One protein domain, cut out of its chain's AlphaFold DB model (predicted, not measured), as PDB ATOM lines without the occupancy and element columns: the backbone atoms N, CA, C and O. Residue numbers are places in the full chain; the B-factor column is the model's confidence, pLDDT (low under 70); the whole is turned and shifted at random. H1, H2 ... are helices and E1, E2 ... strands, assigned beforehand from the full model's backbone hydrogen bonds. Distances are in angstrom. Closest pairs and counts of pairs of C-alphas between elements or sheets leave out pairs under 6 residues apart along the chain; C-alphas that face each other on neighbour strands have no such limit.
ATOM      1  N   PRO A1057      49.184 -54.110 -27.482       86.31
ATOM      2  CA  PRO A1057      49.370 -54.388 -26.053       86.31
ATOM      3  C   PRO A1057      50.575 -53.656 -25.449       86.31
ATOM      4  O   PRO A1057      50.464 -53.071 -24.376       86.31
ATOM      5  N   GLN A1058      51.701 -53.621 -26.169       89.56
ATOM      6  CA  GLN A1058      52.921 -52.927 -25.752       89.56
ATOM      7  C   GLN A1058      52.715 -51.408 -25.718       89.56
ATOM      8  O   GLN A1058      53.187 -50.731 -24.809       89.56
ATOM      9  N   ILE A1059      51.966 -50.864 -26.684       89.94
ATOM     10  CA  ILE A1059      51.582 -49.446 -26.691       89.94
ATOM     11  C   ILE A1059      50.702 -49.125 -25.475       89.94
ATOM     12  O   ILE A1059      50.924 -48.114 -24.814       89.94
ATOM     13  N   GLN A1060      49.730 -49.981 -25.144       89.06
ATOM     14  CA  GLN A1060      48.853 -49.802 -23.983       89.06
ATOM     15  C   GLN A1060      49.617 -49.869 -22.654       89.06
ATOM     16  O   GLN A1060      49.407 -49.023 -21.784       89.06
ATOM     17  N   GLU A1061      50.531 -50.828 -22.511       87.00
ATOM     18  CA  GLU A1061      51.410 -50.946 -21.343       87.00
ATOM     19  C   GLU A1061      52.310 -49.714 -21.188       87.00
ATOM     20  O   GLU A1061      52.450 -49.173 -20.086       87.00
ATOM     21  N   GLN A1062      52.853 -49.205 -22.296       89.50
ATOM     22  CA  GLN A1062      53.670 -47.998 -22.281       89.50
ATOM     23  C   GLN A1062      52.848 -46.755 -21.918       89.50
ATOM     24  O   GLN A1062      53.301 -45.955 -21.101       89.50
ATOM     25  N   ILE A1063      51.634 -46.598 -22.464       88.38
ATOM     26  CA  ILE A1063      50.713 -45.516 -22.074       88.38
ATOM     27  C   ILE A1063      50.524 -45.528 -20.555       88.38
ATOM     28  O   ILE A1063      50.691 -44.494 -19.910       88.38
ATOM     29  N   TRP A1064      50.238 -46.693 -19.974       85.25
ATOM     30  CA  TRP A1064      50.012 -46.815 -18.537       85.25
ATOM     31  C   TRP A1064      51.266 -46.525 -17.704       85.25
ATOM     32  O   TRP A1064      51.204 -45.780 -16.728       85.25
ATOM     33  N   THR A1065      52.417 -47.056 -18.118       83.38
ATOM     34  CA  THR A1065      53.706 -46.853 -17.437       83.38
ATOM     35  C   THR A1065      54.074 -45.372 -17.371       83.38
ATOM     36  O   THR A1065      54.446 -44.866 -16.311       83.38
ATOM     37  N   VAL A1066      53.924 -44.649 -18.485       83.00
ATOM     38  CA  VAL A1066      54.266 -43.223 -18.545       83.00
ATOM     39  C   VAL A1066      53.268 -42.391 -17.730       83.00
ATOM     40  O   VAL A1066      53.683 -41.495 -16.993       83.00
ATOM     41  N   VAL A1067      51.971 -42.708 -17.801       82.44
ATOM     42  CA  VAL A1067      50.921 -42.001 -17.049       82.44
ATOM     43  C   VAL A1067      51.052 -42.205 -15.534       82.44
ATOM     44  O   VAL A1067      50.851 -41.256 -14.782       82.44
ATOM     45  N   CYS A1068      51.418 -43.402 -15.063       73.62
ATOM     46  CA  CYS A1068      51.641 -43.668 -13.634       73.62
ATOM     47  C   CYS A1068      52.951 -43.059 -13.105       73.62
ATOM     48  O   CYS A1068      53.053 -42.747 -11.920       73.62
ATOM     49  N   GLY A1069      53.961 -42.899 -13.965       64.88
ATOM     50  CA  GLY A1069      55.280 -42.389 -13.588       64.88
ATOM     51  C   GLY A1069      55.445 -40.866 -13.661       64.88
ATOM     52  O   GLY A1069      56.490 -40.365 -13.245       64.88
ATOM     53  N   SER A1070      54.478 -40.115 -14.209       64.31
ATOM     54  CA  SER A1070      54.652 -38.679 -14.483       64.31
ATOM     55  C   SER A1070      53.341 -37.884 -14.606       64.31
ATOM     56  O   SER A1070      52.336 -38.376 -15.109       64.31
ATOM     57  N   ASN A1071      53.364 -36.603 -14.217       67.31
ATOM     58  CA  ASN A1071      52.234 -35.666 -14.351       67.31
ATOM     59  C   ASN A1071      52.327 -34.816 -15.632       67.31
ATOM     60  O   ASN A1071      52.237 -33.591 -15.591       67.31
ATOM     61  N   HIS A1072      52.547 -35.445 -16.783       70.81
ATOM     62  CA  HIS A1072      52.618 -34.728 -18.059       70.81
ATOM     63  C   HIS A1072      51.228 -34.327 -18.590       70.81
ATOM     64  O   HIS A1072      50.219 -34.973 -18.304       70.81
ATOM     65  N   GLU A1073      51.170 -33.252 -19.380       78.25
ATOM     66  CA  GLU A1073      49.967 -32.859 -20.128       78.25
ATOM     67  C   GLU A1073      49.629 -33.894 -21.224       78.25
ATOM     68  O   GLU A1073      50.551 -34.510 -21.773       78.25
ATOM     69  N   PRO A1074      48.344 -34.083 -21.599       79.38
ATOM     70  CA  PRO A1074      47.924 -35.131 -22.535       79.38
ATOM     71  C   PRO A1074      48.672 -35.132 -23.871       79.38
ATOM     72  O   PRO A1074      49.007 -36.193 -24.397       79.38
ATOM     73  N   GLN A1075      48.984 -33.946 -24.401       84.06
ATOM     74  CA  GLN A1075      49.721 -33.820 -25.656       84.06
ATOM     75  C   GLN A1075      51.180 -34.274 -25.517       84.06
ATOM     76  O   GLN A1075      51.678 -34.995 -26.373       84.06
ATOM     77  N   ALA A1076      51.846 -33.936 -24.409       84.25
ATOM     78  CA  ALA A1076      53.222 -34.363 -24.161       84.25
ATOM     79  C   ALA A1076      53.320 -35.891 -24.001       84.25
ATOM     80  O   ALA A1076      54.266 -36.507 -24.487       84.25
ATOM     81  N   LEU A1077      52.319 -36.515 -23.369       84.50
ATOM     82  CA  LEU A1077      52.217 -37.973 -23.267       84.50
ATOM     83  C   LEU A1077      52.005 -38.620 -24.632       84.50
ATOM     84  O   LEU A1077      52.690 -39.583 -24.965       84.50
ATOM     85  N   TYR A1078      51.106 -38.067 -25.444       87.50
ATOM     86  CA  TYR A1078      50.905 -38.533 -26.811       87.50
ATOM     87  C   TYR A1078      52.203 -38.479 -27.635       87.50
ATOM     88  O   TYR A1078      52.527 -39.443 -28.332       87.50
ATOM     89  N   ASP A1079      52.986 -37.406 -27.509       89.12
ATOM     90  CA  ASP A1079      54.260 -37.259 -28.220       89.12
ATOM     91  C   ASP A1079      55.308 -38.285 -27.747       89.12
ATOM     92  O   ASP A1079      56.058 -38.828 -28.561       89.12
ATOM     93  N   ILE A1080      55.341 -38.601 -26.444       89.31
ATOM     94  CA  ILE A1080      56.203 -39.655 -25.878       89.31
ATOM     95  C   ILE A1080      55.819 -41.029 -26.440       89.31
ATOM     96  O   ILE A1080      56.693 -41.783 -26.864       89.31
ATOM     97  N   ILE A1081      54.525 -41.348 -26.478       91.88
ATOM     98  CA  ILE A1081      54.029 -42.631 -26.995       91.88
ATOM     99  C   ILE A1081      54.261 -42.747 -28.500       91.88
ATOM    100  O   ILE A1081      54.670 -43.802 -28.977       91.88
ATOM    101  N   THR A1082      54.084 -41.657 -29.245       89.94
ATOM    102  CA  THR A1082      54.386 -41.621 -30.681       89.94
ATOM    103  C   THR A1082      55.873 -41.872 -30.929       89.94
ATOM    104  O   THR A1082      56.223 -42.694 -31.771       89.94
ATOM    105  N   ARG A1083      56.757 -41.254 -30.134       92.12
ATOM    106  CA  ARG A1083      58.204 -41.493 -30.222       92.12
ATOM    107  C   ARG A1083      58.570 -42.938 -29.894       92.12
ATOM    108  O   ARG A1083      59.354 -43.531 -30.624       92.12
ATOM    109  N   PHE A1084      57.971 -43.509 -28.850       93.06
ATOM    110  CA  PHE A1084      58.144 -44.919 -28.501       93.06
ATOM    111  C   PHE A1084      57.741 -45.833 -29.664       93.06
ATOM    112  O   PHE A1084      58.499 -46.726 -30.034       93.06
ATOM    113  N   ILE A1085      56.586 -45.591 -30.286       91.00
ATOM    114  CA  ILE A1085      56.146 -46.346 -31.464       91.00
ATOM    115  C   ILE A1085      57.186 -46.232 -32.589       91.00
ATOM    116  O   ILE A1085      57.634 -47.250 -33.112       91.00
ATOM    117  N   ASP A1086      57.615 -45.016 -32.928       90.69
ATOM    118  CA  ASP A1086      58.550 -44.781 -34.032       90.69
ATOM    119  C   ASP A1086      59.952 -45.378 -33.769       90.69
ATOM    120  O   ASP A1086      60.601 -45.868 -34.695       90.69
ATOM    121  N   GLU A1087      60.430 -45.377 -32.521       91.31
ATOM    122  CA  GLU A1087      61.701 -45.994 -32.113       91.31
ATOM    123  C   GLU A1087      61.661 -47.523 -32.219       91.31
ATOM    124  O   GLU A1087      62.601 -48.127 -32.743       91.31
ATOM    125  N   ASN A1088      60.564 -48.155 -31.791       89.25
ATOM    126  CA  ASN A1088      60.408 -49.608 -31.888       89.25
ATOM    127  C   ASN A1088      60.217 -50.067 -33.343       89.25
ATOM    128  O   ASN A1088      60.733 -51.120 -33.719       89.25
ATOM    129  N   ILE A1089      59.574 -49.248 -34.186       88.81
ATOM    130  CA  ILE A1089      59.518 -49.475 -35.640       88.81
ATOM    131  C   ILE A1089      60.929 -49.427 -36.244       88.81
ATOM    132  O   ILE A1089      61.312 -50.326 -36.986       88.81
ATOM    133  N   LYS A1090      61.730 -48.404 -35.916       87.81
ATOM    134  CA  LYS A1090      63.114 -48.271 -36.416       87.81
ATOM    135  C   LYS A1090      64.041 -49.384 -35.930       87.81
ATOM    136  O   LYS A1090      64.999 -49.711 -36.621       87.81
ATOM    137  N   SER A1091      63.764 -49.939 -34.754       84.69
ATOM    138  CA  SER A1091      64.560 -51.011 -34.147       84.69
ATOM    139  C   SER A1091      64.261 -52.398 -34.728       84.69
ATOM    140  O   SER A1091      64.916 -53.358 -34.333       84.69
ATOM    141  N   GLY A1092      63.303 -52.514 -35.658       84.06
ATOM    142  CA  GLY A1092      62.984 -53.768 -36.345       84.06
ATOM    143  C   GLY A1092      62.272 -54.798 -35.466       84.06
ATOM    144  O   GLY A1092      62.455 -55.999 -35.649       84.06
ATOM    145  N   ILE A1093      61.502 -54.357 -34.463       86.19
ATOM    146  CA  ILE A1093      60.732 -55.280 -33.620       86.19
ATOM    147  C   ILE A1093      59.544 -55.825 -34.435       86.19
ATOM    148  O   ILE A1093      58.723 -55.017 -34.885       86.19
ATOM    149  N   PRO A1094      59.397 -57.158 -34.600       84.12
ATOM    150  CA  PRO A1094      58.420 -57.754 -35.519       84.12
ATOM    151  C   PRO A1094      56.977 -57.267 -35.320       84.12
ATOM    152  O   PRO A1094      56.266 -56.973 -36.280       84.12
ATOM    153  N   GLU A1095      56.536 -57.126 -34.070       86.06
ATOM    154  CA  GLU A1095      55.184 -56.678 -33.732       86.06
ATOM    155  C   GLU A1095      54.926 -55.224 -34.150       86.06
ATOM    156  O   GLU A1095      53.814 -54.889 -34.563       86.06
ATOM    157  N   PHE A1096      55.945 -54.364 -34.066       89.50
ATOM    158  CA  PHE A1096      55.860 -52.957 -34.460       89.50
ATOM    159  C   PHE A1096      56.032 -52.766 -35.971       89.50
ATOM    160  O   PHE A1096      55.450 -51.840 -36.535       89.50
ATOM    161  N   GLU A1097      56.749 -53.659 -36.656       86.06
ATOM    162  CA  GLU A1097      56.764 -53.698 -38.121       86.06
ATOM    163  C   GLU A1097      55.377 -54.032 -38.682       86.06
ATOM    164  O   GLU A1097      54.883 -53.335 -39.573       86.06
ATOM    165  N   GLU A1098      54.709 -55.047 -38.128       84.25
ATOM    166  CA  GLU A1098      53.331 -55.396 -38.495       84.25
ATOM    167  C   GLU A1098      52.332 -54.295 -38.106       84.25
ATOM    168  O   GLU A1098      51.439 -53.962 -38.891       84.25
ATOM    169  N   TYR A1099      52.521 -53.651 -36.947       88.56
ATOM    170  CA  TYR A1099      51.765 -52.451 -36.577       88.56
ATOM    171  C   TYR A1099      51.918 -51.344 -37.627       88.56
ATOM    172  O   TYR A1099      50.928 -50.746 -38.045       88.56
ATOM    173  N   ASN A1100      53.144 -51.085 -38.092       89.25
ATOM    174  CA  ASN A1100      53.417 -50.038 -39.069       89.25
ATOM    175  C   ASN A1100      52.819 -50.361 -40.447       89.25
ATOM    176  O   ASN A1100      52.255 -49.479 -41.093       89.25
ATOM    177  N   LYS A1101      52.858 -51.632 -40.872       85.62
ATOM    178  CA  LYS A1101      52.171 -52.094 -42.092       85.62
ATOM    179  C   LYS A1101      50.662 -51.862 -42.013       85.62
ATOM    180  O   LYS A1101      50.066 -51.420 -42.992       85.62
ATOM    181  N   PHE A1102      50.045 -52.132 -40.860       84.94
ATOM    182  CA  PHE A1102      48.620 -51.874 -40.641       84.94
ATOM    183  C   PHE A1102      48.302 -50.370 -40.595       84.94
ATOM    184  O   PHE A1102      47.358 -49.921 -41.251       84.94
ATOM    185  N   ARG A1103      49.119 -49.585 -39.876       86.38
ATOM    186  CA  ARG A1103      49.007 -48.121 -39.724       86.38
ATOM    187  C   ARG A1103      49.079 -47.389 -41.064       86.38
ATOM    188  O   ARG A1103      48.312 -46.458 -41.282       86.38
ATOM    189  N   LEU A1104      49.988 -47.806 -41.947       86.94
ATOM    190  CA  LEU A1104      50.239 -47.172 -43.246       86.94
ATOM    191  C   LEU A1104      49.460 -47.815 -44.401       86.94
ATOM    192  O   LEU A1104      49.725 -47.510 -45.566       86.94
ATOM    193  N   LYS A1105      48.515 -48.717 -44.109       80.81
ATOM    194  CA  LYS A1105      47.749 -49.389 -45.154       80.81
ATOM    195  C   LYS A1105      46.899 -48.365 -45.931       80.81
ATOM    196  O   LYS A1105      46.156 -47.607 -45.308       80.81
ATOM    197  N   PRO A1106      46.998 -48.316 -47.273       72.06
ATOM    198  CA  PRO A1106      46.280 -47.327 -48.073       72.06
ATOM    199  C   PRO A1106      44.788 -47.677 -48.185       72.06
ATOM    200  O   PRO A1106      44.447 -48.790 -48.578       72.06
ATOM    201  N   GLY A1107      43.908 -46.724 -47.870       74.12
ATOM    202  CA  GLY A1107      42.449 -46.860 -47.964       74.12
ATOM    203  C   GLY A1107      41.716 -46.008 -46.921       74.12
ATOM    204  O   GLY A1107      42.270 -45.708 -45.862       74.12
ATOM    205  N   SER A1108      40.480 -45.604 -47.222       78.56
ATOM    206  CA  SER A1108      39.575 -44.944 -46.275       78.56
ATOM    207  C   SER A1108      38.282 -45.742 -46.116       78.56
ATOM    208  O   SER A1108      37.872 -46.487 -47.006       78.56
ATOM    209  N   PHE A1109      37.650 -45.605 -44.956       77.06
ATOM    210  CA  PHE A1109      36.339 -46.171 -44.659       77.06
ATOM    211  C   PHE A1109      35.505 -45.156 -43.880       77.06
ATOM    212  O   PHE A1109      36.026 -44.339 -43.118       77.06
ATOM    213  N   SER A1110      34.194 -45.204 -44.084       79.00
ATOM    214  CA  SER A1110      33.246 -44.330 -43.403       79.00
ATOM    215  C   SER A1110      32.811 -44.957 -42.078       79.00
ATOM    216  O   SER A1110      32.351 -46.098 -42.044       79.00
ATOM    217  N   VAL A1111      32.939 -44.207 -40.987       75.44
ATOM    218  CA  VAL A1111      32.474 -44.587 -39.649       75.44
ATOM    219  C   VAL A1111      31.337 -43.659 -39.245       75.44
ATOM    220  O   VAL A1111      31.443 -42.444 -39.391       75.44
ATOM    221  N   LEU A1112      30.250 -44.228 -38.728       79.44
ATOM    222  CA  LEU A1112      29.207 -43.463 -38.049       79.44
ATOM    223  C   LEU A1112      29.695 -43.122 -36.637       79.44
ATOM    224  O   LEU A1112      29.924 -44.024 -35.832       79.44
ATOM    225  N   ASP A1113      29.868 -41.834 -36.357       73.50
ATOM    226  CA  ASP A1113      30.255 -41.303 -35.047       73.50
ATOM    227  C   ASP A1113      29.162 -40.359 -34.522       73.50
ATOM    228  O   ASP A1113      28.279 -39.930 -35.267       73.50
ATOM    229  N   TYR A1114      29.204 -40.025 -33.238       72.50
ATOM    230  CA  TYR A1114      28.301 -39.048 -32.636       72.50
ATOM    231  C   TYR A1114      28.978 -37.676 -32.578       72.50
ATOM    232  O   TYR A1114      29.998 -37.490 -31.914       72.50
ATOM    233  N   GLY A1115      28.402 -36.698 -33.277       74.38
ATOM    234  CA  GLY A1115      28.854 -35.310 -33.242       74.38
ATOM    235  C   GLY A1115      28.440 -34.579 -31.959       74.38
ATOM    236  O   GLY A1115      27.695 -35.098 -31.122       74.38
ATOM    237  N   ALA A1116      28.884 -33.326 -31.819       55.72
ATOM    238  CA  ALA A1116      28.437 -32.450 -30.738       55.72
ATOM    239  C   ALA A1116      26.907 -32.263 -30.819       55.72
ATOM    240  O   ALA A1116      26.405 -31.642 -31.754       55.72
ATOM    241  N   GLY A1117      26.174 -32.846 -29.863       67.19
ATOM    242  CA  GLY A1117      24.706 -32.864 -29.837       67.19
ATOM    243  C   GLY A1117      24.044 -34.233 -30.059       67.19
ATOM    244  O   GLY A1117      22.838 -34.261 -30.266       67.19
ATOM    245  N   ASN A1118      24.787 -35.352 -30.011       67.81
ATOM    246  CA  ASN A1118      24.263 -36.722 -30.199       67.81
ATOM    247  C   ASN A1118      23.664 -37.014 -31.592       67.81
ATOM    248  O   ASN A1118      22.992 -38.027 -31.783       67.81
ATOM    249  N   ASN A1119      23.952 -36.179 -32.588       78.88
ATOM    250  CA  ASN A1119      23.594 -36.468 -33.974       78.88
ATOM    251  C   ASN A1119      24.616 -37.427 -34.593       78.88
ATOM    252  O   ASN A1119      25.822 -37.230 -34.440       78.88
ATOM    253  N   LEU A1120      24.130 -38.437 -35.318       72.50
ATOM    254  CA  LEU A1120      24.968 -39.348 -36.096       72.50
ATOM    255  C   LEU A1120      25.605 -38.591 -37.269       72.50
ATOM    256  O   LEU A1120      24.903 -38.035 -38.113       72.50
ATOM    257  N   ILE A1121      26.933 -38.578 -37.318       84.94
ATOM    258  CA  ILE A1121      27.741 -38.020 -38.401       84.94
ATOM    259  C   ILE A1121      28.532 -39.139 -39.075       84.94
ATOM    260  O   ILE A1121      28.971 -40.085 -38.425       84.94
ATOM    261  N   VAL A1122      28.720 -39.039 -40.388       82.62
ATOM    262  CA  VAL A1122      29.567 -39.968 -41.143       82.62
ATOM    263  C   VAL A1122      30.953 -39.345 -41.271       82.62
ATOM    264  O   VAL A1122      31.112 -38.316 -41.924       82.62
ATOM    265  N   SER A1123      31.947 -39.965 -40.642       81.50
ATOM    266  CA  SER A1123      33.348 -39.540 -40.666       81.50
ATOM    267  C   SER A1123      34.155 -40.479 -41.556       81.50
ATOM    268  O   SER A1123      34.156 -41.689 -41.334       81.50
ATOM    269  N   GLU A1124      34.871 -39.951 -42.548       82.31
ATOM    270  CA  GLU A1124      35.850 -40.746 -43.297       82.31
ATOM    271  C   GLU A1124      37.164 -40.849 -42.522       82.31
ATOM    272  O   GLU A1124      37.756 -39.840 -42.134       82.31
ATOM    273  N   LEU A1125      37.631 -42.076 -42.295       80.81
ATOM    274  CA  LEU A1125      38.867 -42.358 -41.574       80.81
ATOM    275  C   LEU A1125      39.778 -43.277 -42.387       80.81
ATOM    276  O   LEU A1125      39.330 -44.144 -43.131       80.81
ATOM    277  N   THR A1126      41.080 -43.087 -42.204       86.31
ATOM    278  CA  THR A1126      42.133 -44.032 -42.597       86.31
ATOM    279  C   THR A1126      42.572 -44.825 -41.365       86.31
ATOM    280  O   THR A1126      42.305 -44.405 -40.235       86.31
ATOM    281  N   ASN A1127      43.302 -45.932 -41.538       85.25
ATOM    282  CA  ASN A1127      43.882 -46.648 -40.392       85.25
ATOM    283  C   ASN A1127      44.783 -45.741 -39.541       85.25
ATOM    284  O   ASN A1127      44.719 -45.800 -38.314       85.25
ATOM    285  N   LEU A1128      45.566 -44.861 -40.176       87.56
ATOM    286  CA  LEU A1128      46.409 -43.887 -39.487       87.56
ATOM    287  C   LEU A1128      45.575 -42.951 -38.601       87.56
ATOM    288  O   LEU A1128      45.783 -42.904 -37.391       87.56
ATOM    289  N   SER A1129      44.600 -42.248 -39.185       86.62
ATOM    290  CA  SER A1129      43.791 -41.266 -38.449       86.62
ATOM    291  C   SER A1129      42.916 -41.915 -37.373       86.62
ATOM    292  O   SER A1129      42.717 -41.331 -36.304       86.62
ATOM    293  N   LEU A1130      42.422 -43.136 -37.616       83.94
ATOM    294  CA  LEU A1130      41.686 -43.918 -36.626       83.94
ATOM    295  C   LEU A1130      42.589 -44.271 -35.434       83.94
ATOM    296  O   LEU A1130      42.238 -43.970 -34.294       83.94
ATOM    297  N   LEU A1131      43.756 -44.875 -35.679       87.56
ATOM    298  CA  LEU A1131      44.678 -45.296 -34.620       87.56
ATOM    299  C   LEU A1131      45.180 -44.113 -33.794       87.56
ATOM    300  O   LEU A1131      45.189 -44.197 -32.569       87.56
ATOM    301  N   GLU A1132      45.528 -42.996 -34.429       87.62
ATOM    302  CA  GLU A1132      45.943 -41.780 -33.720       87.62
ATOM    303  C   GLU A1132      44.830 -41.244 -32.813       87.62
ATOM    304  O   GLU A1132      45.071 -40.904 -31.653       87.62
ATOM    305  N   THR A1133      43.588 -41.232 -33.306       85.25
ATOM    306  CA  THR A1133      42.418 -40.835 -32.513       85.25
ATOM    307  C   THR A1133      42.210 -41.774 -31.327       85.25
ATOM    308  O   THR A1133      41.967 -41.319 -30.208       85.25
ATOM    309  N   HIS A1134      42.342 -43.085 -31.540       86.12
ATOM    310  CA  HIS A1134      42.219 -44.081 -30.481       86.12
ATOM    311  C   HIS A1134      43.338 -43.972 -29.443       86.12
ATOM    312  O   HIS A1134      43.035 -44.001 -28.254       86.12
ATOM    313  N   ILE A1135      44.594 -43.778 -29.849       89.31
ATOM    314  CA  ILE A1135      45.718 -43.583 -28.922       89.31
ATOM    315  C   ILE A1135      45.498 -42.320 -28.085       89.31
ATOM    316  O   ILE A1135      45.641 -42.373 -26.867       89.31
ATOM    317  N   LYS A1136      45.064 -41.204 -28.688       88.06
ATOM    318  CA  LYS A1136      44.711 -39.983 -27.938       88.06
ATOM    319  C   LYS A1136      43.593 -40.236 -26.929       88.06
ATOM    320  O   LYS A1136      43.702 -39.818 -25.778       88.06
ATOM    321  N   LYS A1137      42.536 -40.954 -27.329       85.50
ATOM    322  CA  LYS A1137      41.450 -41.359 -26.420       85.50
ATOM    323  C   LYS A1137      41.968 -42.253 -25.285       85.50
ATOM    324  O   LYS A1137      41.595 -42.021 -24.142       85.50
ATOM    325  N   MET A1138      42.849 -43.215 -25.569       87.25
ATOM    326  CA  MET A1138      43.464 -44.094 -24.564       87.25
ATOM    327  C   MET A1138      44.341 -43.318 -23.580       87.25
ATOM    328  O   MET A1138      44.226 -43.537 -22.379       87.25
ATOM    329  N   VAL A1139      45.166 -42.384 -24.061       86.38
ATOM    330  CA  VAL A1139      45.981 -41.496 -23.214       86.38
ATOM    331  C   VAL A1139      45.080 -40.654 -22.309       86.38
ATOM    332  O   VAL A1139      45.275 -40.647 -21.098       86.38
ATOM    333  N   ASN A1140      44.046 -40.012 -22.857       82.62
ATOM    334  CA  ASN A1140      43.098 -39.218 -22.070       82.62
ATOM    335  C   ASN A1140      42.346 -40.059 -21.030       82.62
ATOM    336  O   ASN A1140      42.188 -39.627 -19.890       82.62
ATOM    337  N   ALA A1141      41.910 -41.265 -21.401       81.69
ATOM    338  CA  ALA A1141      41.253 -42.188 -20.484       81.69
ATOM    339  C   ALA A1141      42.206 -42.640 -19.369       81.69
ATOM    340  O   ALA A1141      41.837 -42.577 -18.203       81.69
ATOM    341  N   ALA A1142      43.445 -43.013 -19.702       80.69
ATOM    342  CA  ALA A1142      44.459 -43.394 -18.722       80.69
ATOM    343  C   ALA A1142      44.769 -42.247 -17.747       80.69
ATOM    344  O   ALA A1142      44.840 -42.481 -16.547       80.69
ATOM    345  N   ILE A1143      44.878 -41.008 -18.240       78.19
ATOM    346  CA  ILE A1143      45.043 -39.803 -17.410       78.19
ATOM    347  C   ILE A1143      43.833 -39.593 -16.497       78.19
ATOM    348  O   ILE A1143      43.993 -39.298 -15.316       78.19
ATOM    349  N   SER A1144      42.617 -39.734 -17.028       74.00
ATOM    350  CA  SER A1144      41.398 -39.613 -16.226       74.00
ATOM    351  C   SER A1144      41.364 -40.671 -15.122       74.00
ATOM    352  O   SER A1144      41.028 -40.358 -13.987       74.00
ATOM    353  N   VAL A1145      41.744 -41.908 -15.437       72.94
ATOM    354  CA  VAL A1145      41.771 -43.025 -14.486       72.94
ATOM    355  C   VAL A1145      42.898 -42.874 -13.456       72.94
ATOM    356  O   VAL A1145      42.715 -43.265 -12.309       72.94
ATOM    357  N   SER A1146      44.049 -42.305 -13.821       71.00
ATOM    358  CA  SER A1146      45.160 -42.097 -12.885       71.00
ATOM    359  C   SER A1146      44.967 -40.882 -11.974       71.00
ATOM    360  O   SER A1146      45.420 -40.898 -10.831       71.00
ATOM    361  N   ARG A1147      44.297 -39.825 -12.462       68.69
ATOM    362  CA  ARG A1147      44.083 -38.563 -11.727       68.69
ATOM    363  C   ARG A1147      42.822 -38.553 -10.867       68.69
ATOM    364  O   ARG A1147      42.776 -37.804  -9.895       68.69
ATOM    365  N   TYR A1148      41.818 -39.363 -11.193       56.38
ATOM    366  CA  TYR A1148      40.620 -39.525 -10.374       56.38
ATOM    367  C   TYR A1148      40.660 -40.866  -9.643       56.38
ATOM    368  O   TYR A1148      40.889 -41.910 -10.245       56.38
ATOM    369  N   THR A1149      40.375 -40.860  -8.337       46.78
ATOM    370  CA  THR A1149      39.948 -42.081  -7.642       46.78
ATOM    371  C   THR A1149      38.705 -42.559  -8.382       46.78
ATOM    372  O   THR A1149      37.723 -41.820  -8.425       46.78
ATOM    373  N   ILE A1150      38.756 -43.728  -9.030       46.25
ATOM    374  CA  ILE A1150      37.590 -44.320  -9.692       46.25
ATOM    375  C   ILE A1150      36.465 -44.367  -8.652       46.25
ATOM    376  O   ILE A1150      36.490 -45.169  -7.722       46.25
ATOM    377  N   CYS A1151      35.517 -43.440  -8.767       42.34
ATOM    378  CA  CYS A1151      34.350 -43.374  -7.912       42.34
ATOM    379  C   CYS A1151      33.288 -44.241  -8.587       42.34
ATOM    380  O   CYS A1151      32.470 -43.760  -9.363       42.34
ATOM    381  N   GLY A1152      33.385 -45.544  -8.350       46.00
ATOM    382  CA  GLY A1152      32.416 -46.536  -8.783       46.00
ATOM    383  C   GLY A1152      32.742 -47.865  -8.119       46.00
ATOM    384  O   GLY A1152      33.870 -48.340  -8.216       46.00
ATOM    385  N   ASP A1153      31.760 -48.460  -7.450       51.06
ATOM    386  CA  ASP A1153      31.853 -49.720  -6.699       51.06
ATOM    387  C   ASP A1153      32.230 -50.955  -7.546       51.06
ATOM    388  O   ASP A1153      32.163 -52.073  -7.046       51.06
ATOM    389  N   GLU A1154      32.635 -50.779  -8.804       50.72
ATOM    390  CA  GLU A1154      32.876 -51.836  -9.791       50.72
ATOM    391  C   GLU A1154      34.352 -51.993 -10.186       50.72
ATOM    392  O   GLU A1154      34.729 -53.073 -10.634       50.72
ATOM    393  N   TYR A1155      35.223 -50.988  -9.992       54.00
ATOM    394  CA  TYR A1155      36.643 -51.084 -10.384       54.00
ATOM    395  C   TYR A1155      37.597 -50.392  -9.394       54.00
ATOM    396  O   TYR A1155      37.299 -49.319  -8.874       54.00
ATOM    397  N   ARG A1156      38.781 -50.979  -9.156       50.91
ATOM    398  CA  ARG A1156      39.864 -50.409  -8.323       50.91
ATOM    399  C   ARG A1156      41.239 -50.636  -8.934       50.91
ATOM    400  O   ARG A1156      41.463 -51.617  -9.630       50.91
ATOM    401  N   ILE A1157      42.187 -49.758  -8.615       51.22
ATOM    402  CA  ILE A1157      43.600 -49.957  -8.953       51.22
ATOM    403  C   ILE A1157      44.278 -50.685  -7.785       51.22
ATOM    404  O   ILE A1157      44.338 -50.149  -6.681       51.22
ATOM    405  N   ILE A1158      44.776 -51.901  -8.026       51.91
ATOM    406  CA  ILE A1158      45.503 -52.733  -7.050       51.91
ATOM    407  C   ILE A1158      46.804 -53.194  -7.714       51.91
ATOM    408  O   ILE A1158      46.776 -53.727  -8.824       51.91
ATOM    409  N   ASP A1159      47.945 -52.956  -7.065       42.31
ATOM    410  CA  ASP A1159      49.293 -53.264  -7.582       42.31
ATOM    411  C   ASP A1159      49.597 -52.638  -8.958       42.31
ATOM    412  O   ASP A1159      50.249 -53.240  -9.811       42.31
ATOM    413  N   GLY A1160      49.074 -51.435  -9.216       43.81
ATOM    414  CA  GLY A1160      49.254 -50.746 -10.497       43.81
ATOM    415  C   GLY A1160      48.457 -51.346 -11.661       43.81
ATOM    416  O   GLY A1160      48.701 -50.967 -12.802       43.81
ATOM    417  N   LYS A1161      47.499 -52.249 -11.407       43.03
ATOM    418  CA  LYS A1161      46.584 -52.813 -12.414       43.03
ATOM    419  C   LYS A1161      45.136 -52.443 -12.097       43.03
ATOM    420  O   LYS A1161      44.748 -52.411 -10.932       43.03
ATOM    421  N   ILE A1162      44.339 -52.176 -13.133       53.16
ATOM    422  CA  ILE A1162      42.892 -51.958 -13.001       53.16
ATOM    423  C   ILE A1162      42.235 -53.323 -12.796       53.16
ATOM    424  O   ILE A1162      42.363 -54.199 -13.649       53.16
ATOM    425  N   ARG A1163      41.553 -53.486 -11.668       56.91
ATOM    426  CA  ARG A1163      40.870 -54.706 -11.252       56.91
ATOM    427  C   ARG A1163      39.369 -54.473 -11.143       56.91
ATOM    428  O   ARG A1163      38.946 -53.458 -10.586       56.91
ATOM    429  N   GLY A1164      38.571 -55.388 -11.685       48.03
ATOM    430  CA  GLY A1164      37.106 -55.333 -11.654       48.03
ATOM    431  C   GLY A1164      36.541 -56.104 -10.467       48.03
ATOM    432  O   GLY A1164      37.102 -57.122 -10.069       48.03
ATOM    433  N   ARG A1165      35.441 -55.633  -9.881       51.97
ATOM    434  CA  ARG A1165      34.771 -56.305  -8.765       51.97
ATOM    435  C   ARG A1165      34.074 -57.570  -9.260       51.97
ATOM    436  O   ARG A1165      33.192 -57.512 -10.111       51.97
TER     437      ARG A1165
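Overview. This is residues 1057 to 1165 of the 1173 residues of the protein "SecA_DEAD domain-containing protein" of Lygus hesperus (UniProt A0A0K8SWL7). One long helix, H4, stands like a post, with H1, H2 and H3 packed on one side of it and the hairpin E1 E2 reaching away on the opposite side, from the end where H4 begins. A small second hairpin, E3 E4, lies off to one side of H4 near the level of its other end, with E4 apart from H4. The printed part has 109 residues, mixed in class, in the order H1 H2 H3 E1 E2 H4 E3 E4; both two-stranded sheets are antiparallel. It is loose, with a radius of gyration of the C-alphas of 16.2 A, and spans 43 by 42 by 27 A.

Arrangement. Start with H1, residues 1057 to 1069, and H2, residues 1074 to 1090, a helical hairpin at 43 degrees, its closest C-alphas those of Ile 1063 and Ile 1081, 6.6 A apart. H3, residues 1094 to 1103, touches residues 1085 to 1089 of H2, closest at C-alphas 1089 and 1096, 5.2 A. In the hairpin of E1, residues 1108 to 1114, and E2, residues 1120 to 1126, N 1111 and O 1123 are within hydrogen-bond range at 2.8 A. H4, residues 1127 to 1147, touches H1 with residues 1138 to 1146 alone, closest at C-alphas 1067 and 1143, 6.3 A, and H3 with residues 1127 to 1131 alone, closest at C-alphas 1103 and 1128, 5.0 A. Last, E3, residues 1155 to 1158, and E4, residues 1161 to 1164, form a hairpin with N 1156 and O 1163 at 2.9 A. Every O i to N i+4 pair is within hydrogen-bond range in H1, H2, H3 and H4.

Along the chain. Find C-alpha 1057 at (49.370, -54.388, -26.053), where H1 begins its 18.3 A; H2 measures 24.4 A. H4 runs 29.8 A to C-alpha 1147 at (44.083, -38.563, -11.727).

Size, cuts and confidence. The farthest C-alphas, Gly 1092 and Gly 1117, are 44.1 A apart. The printed part has no cut and no long link. Look for pLDDT under 70 at residues 1069 to 1071, 1116 to 1118 and 1147 to 1165.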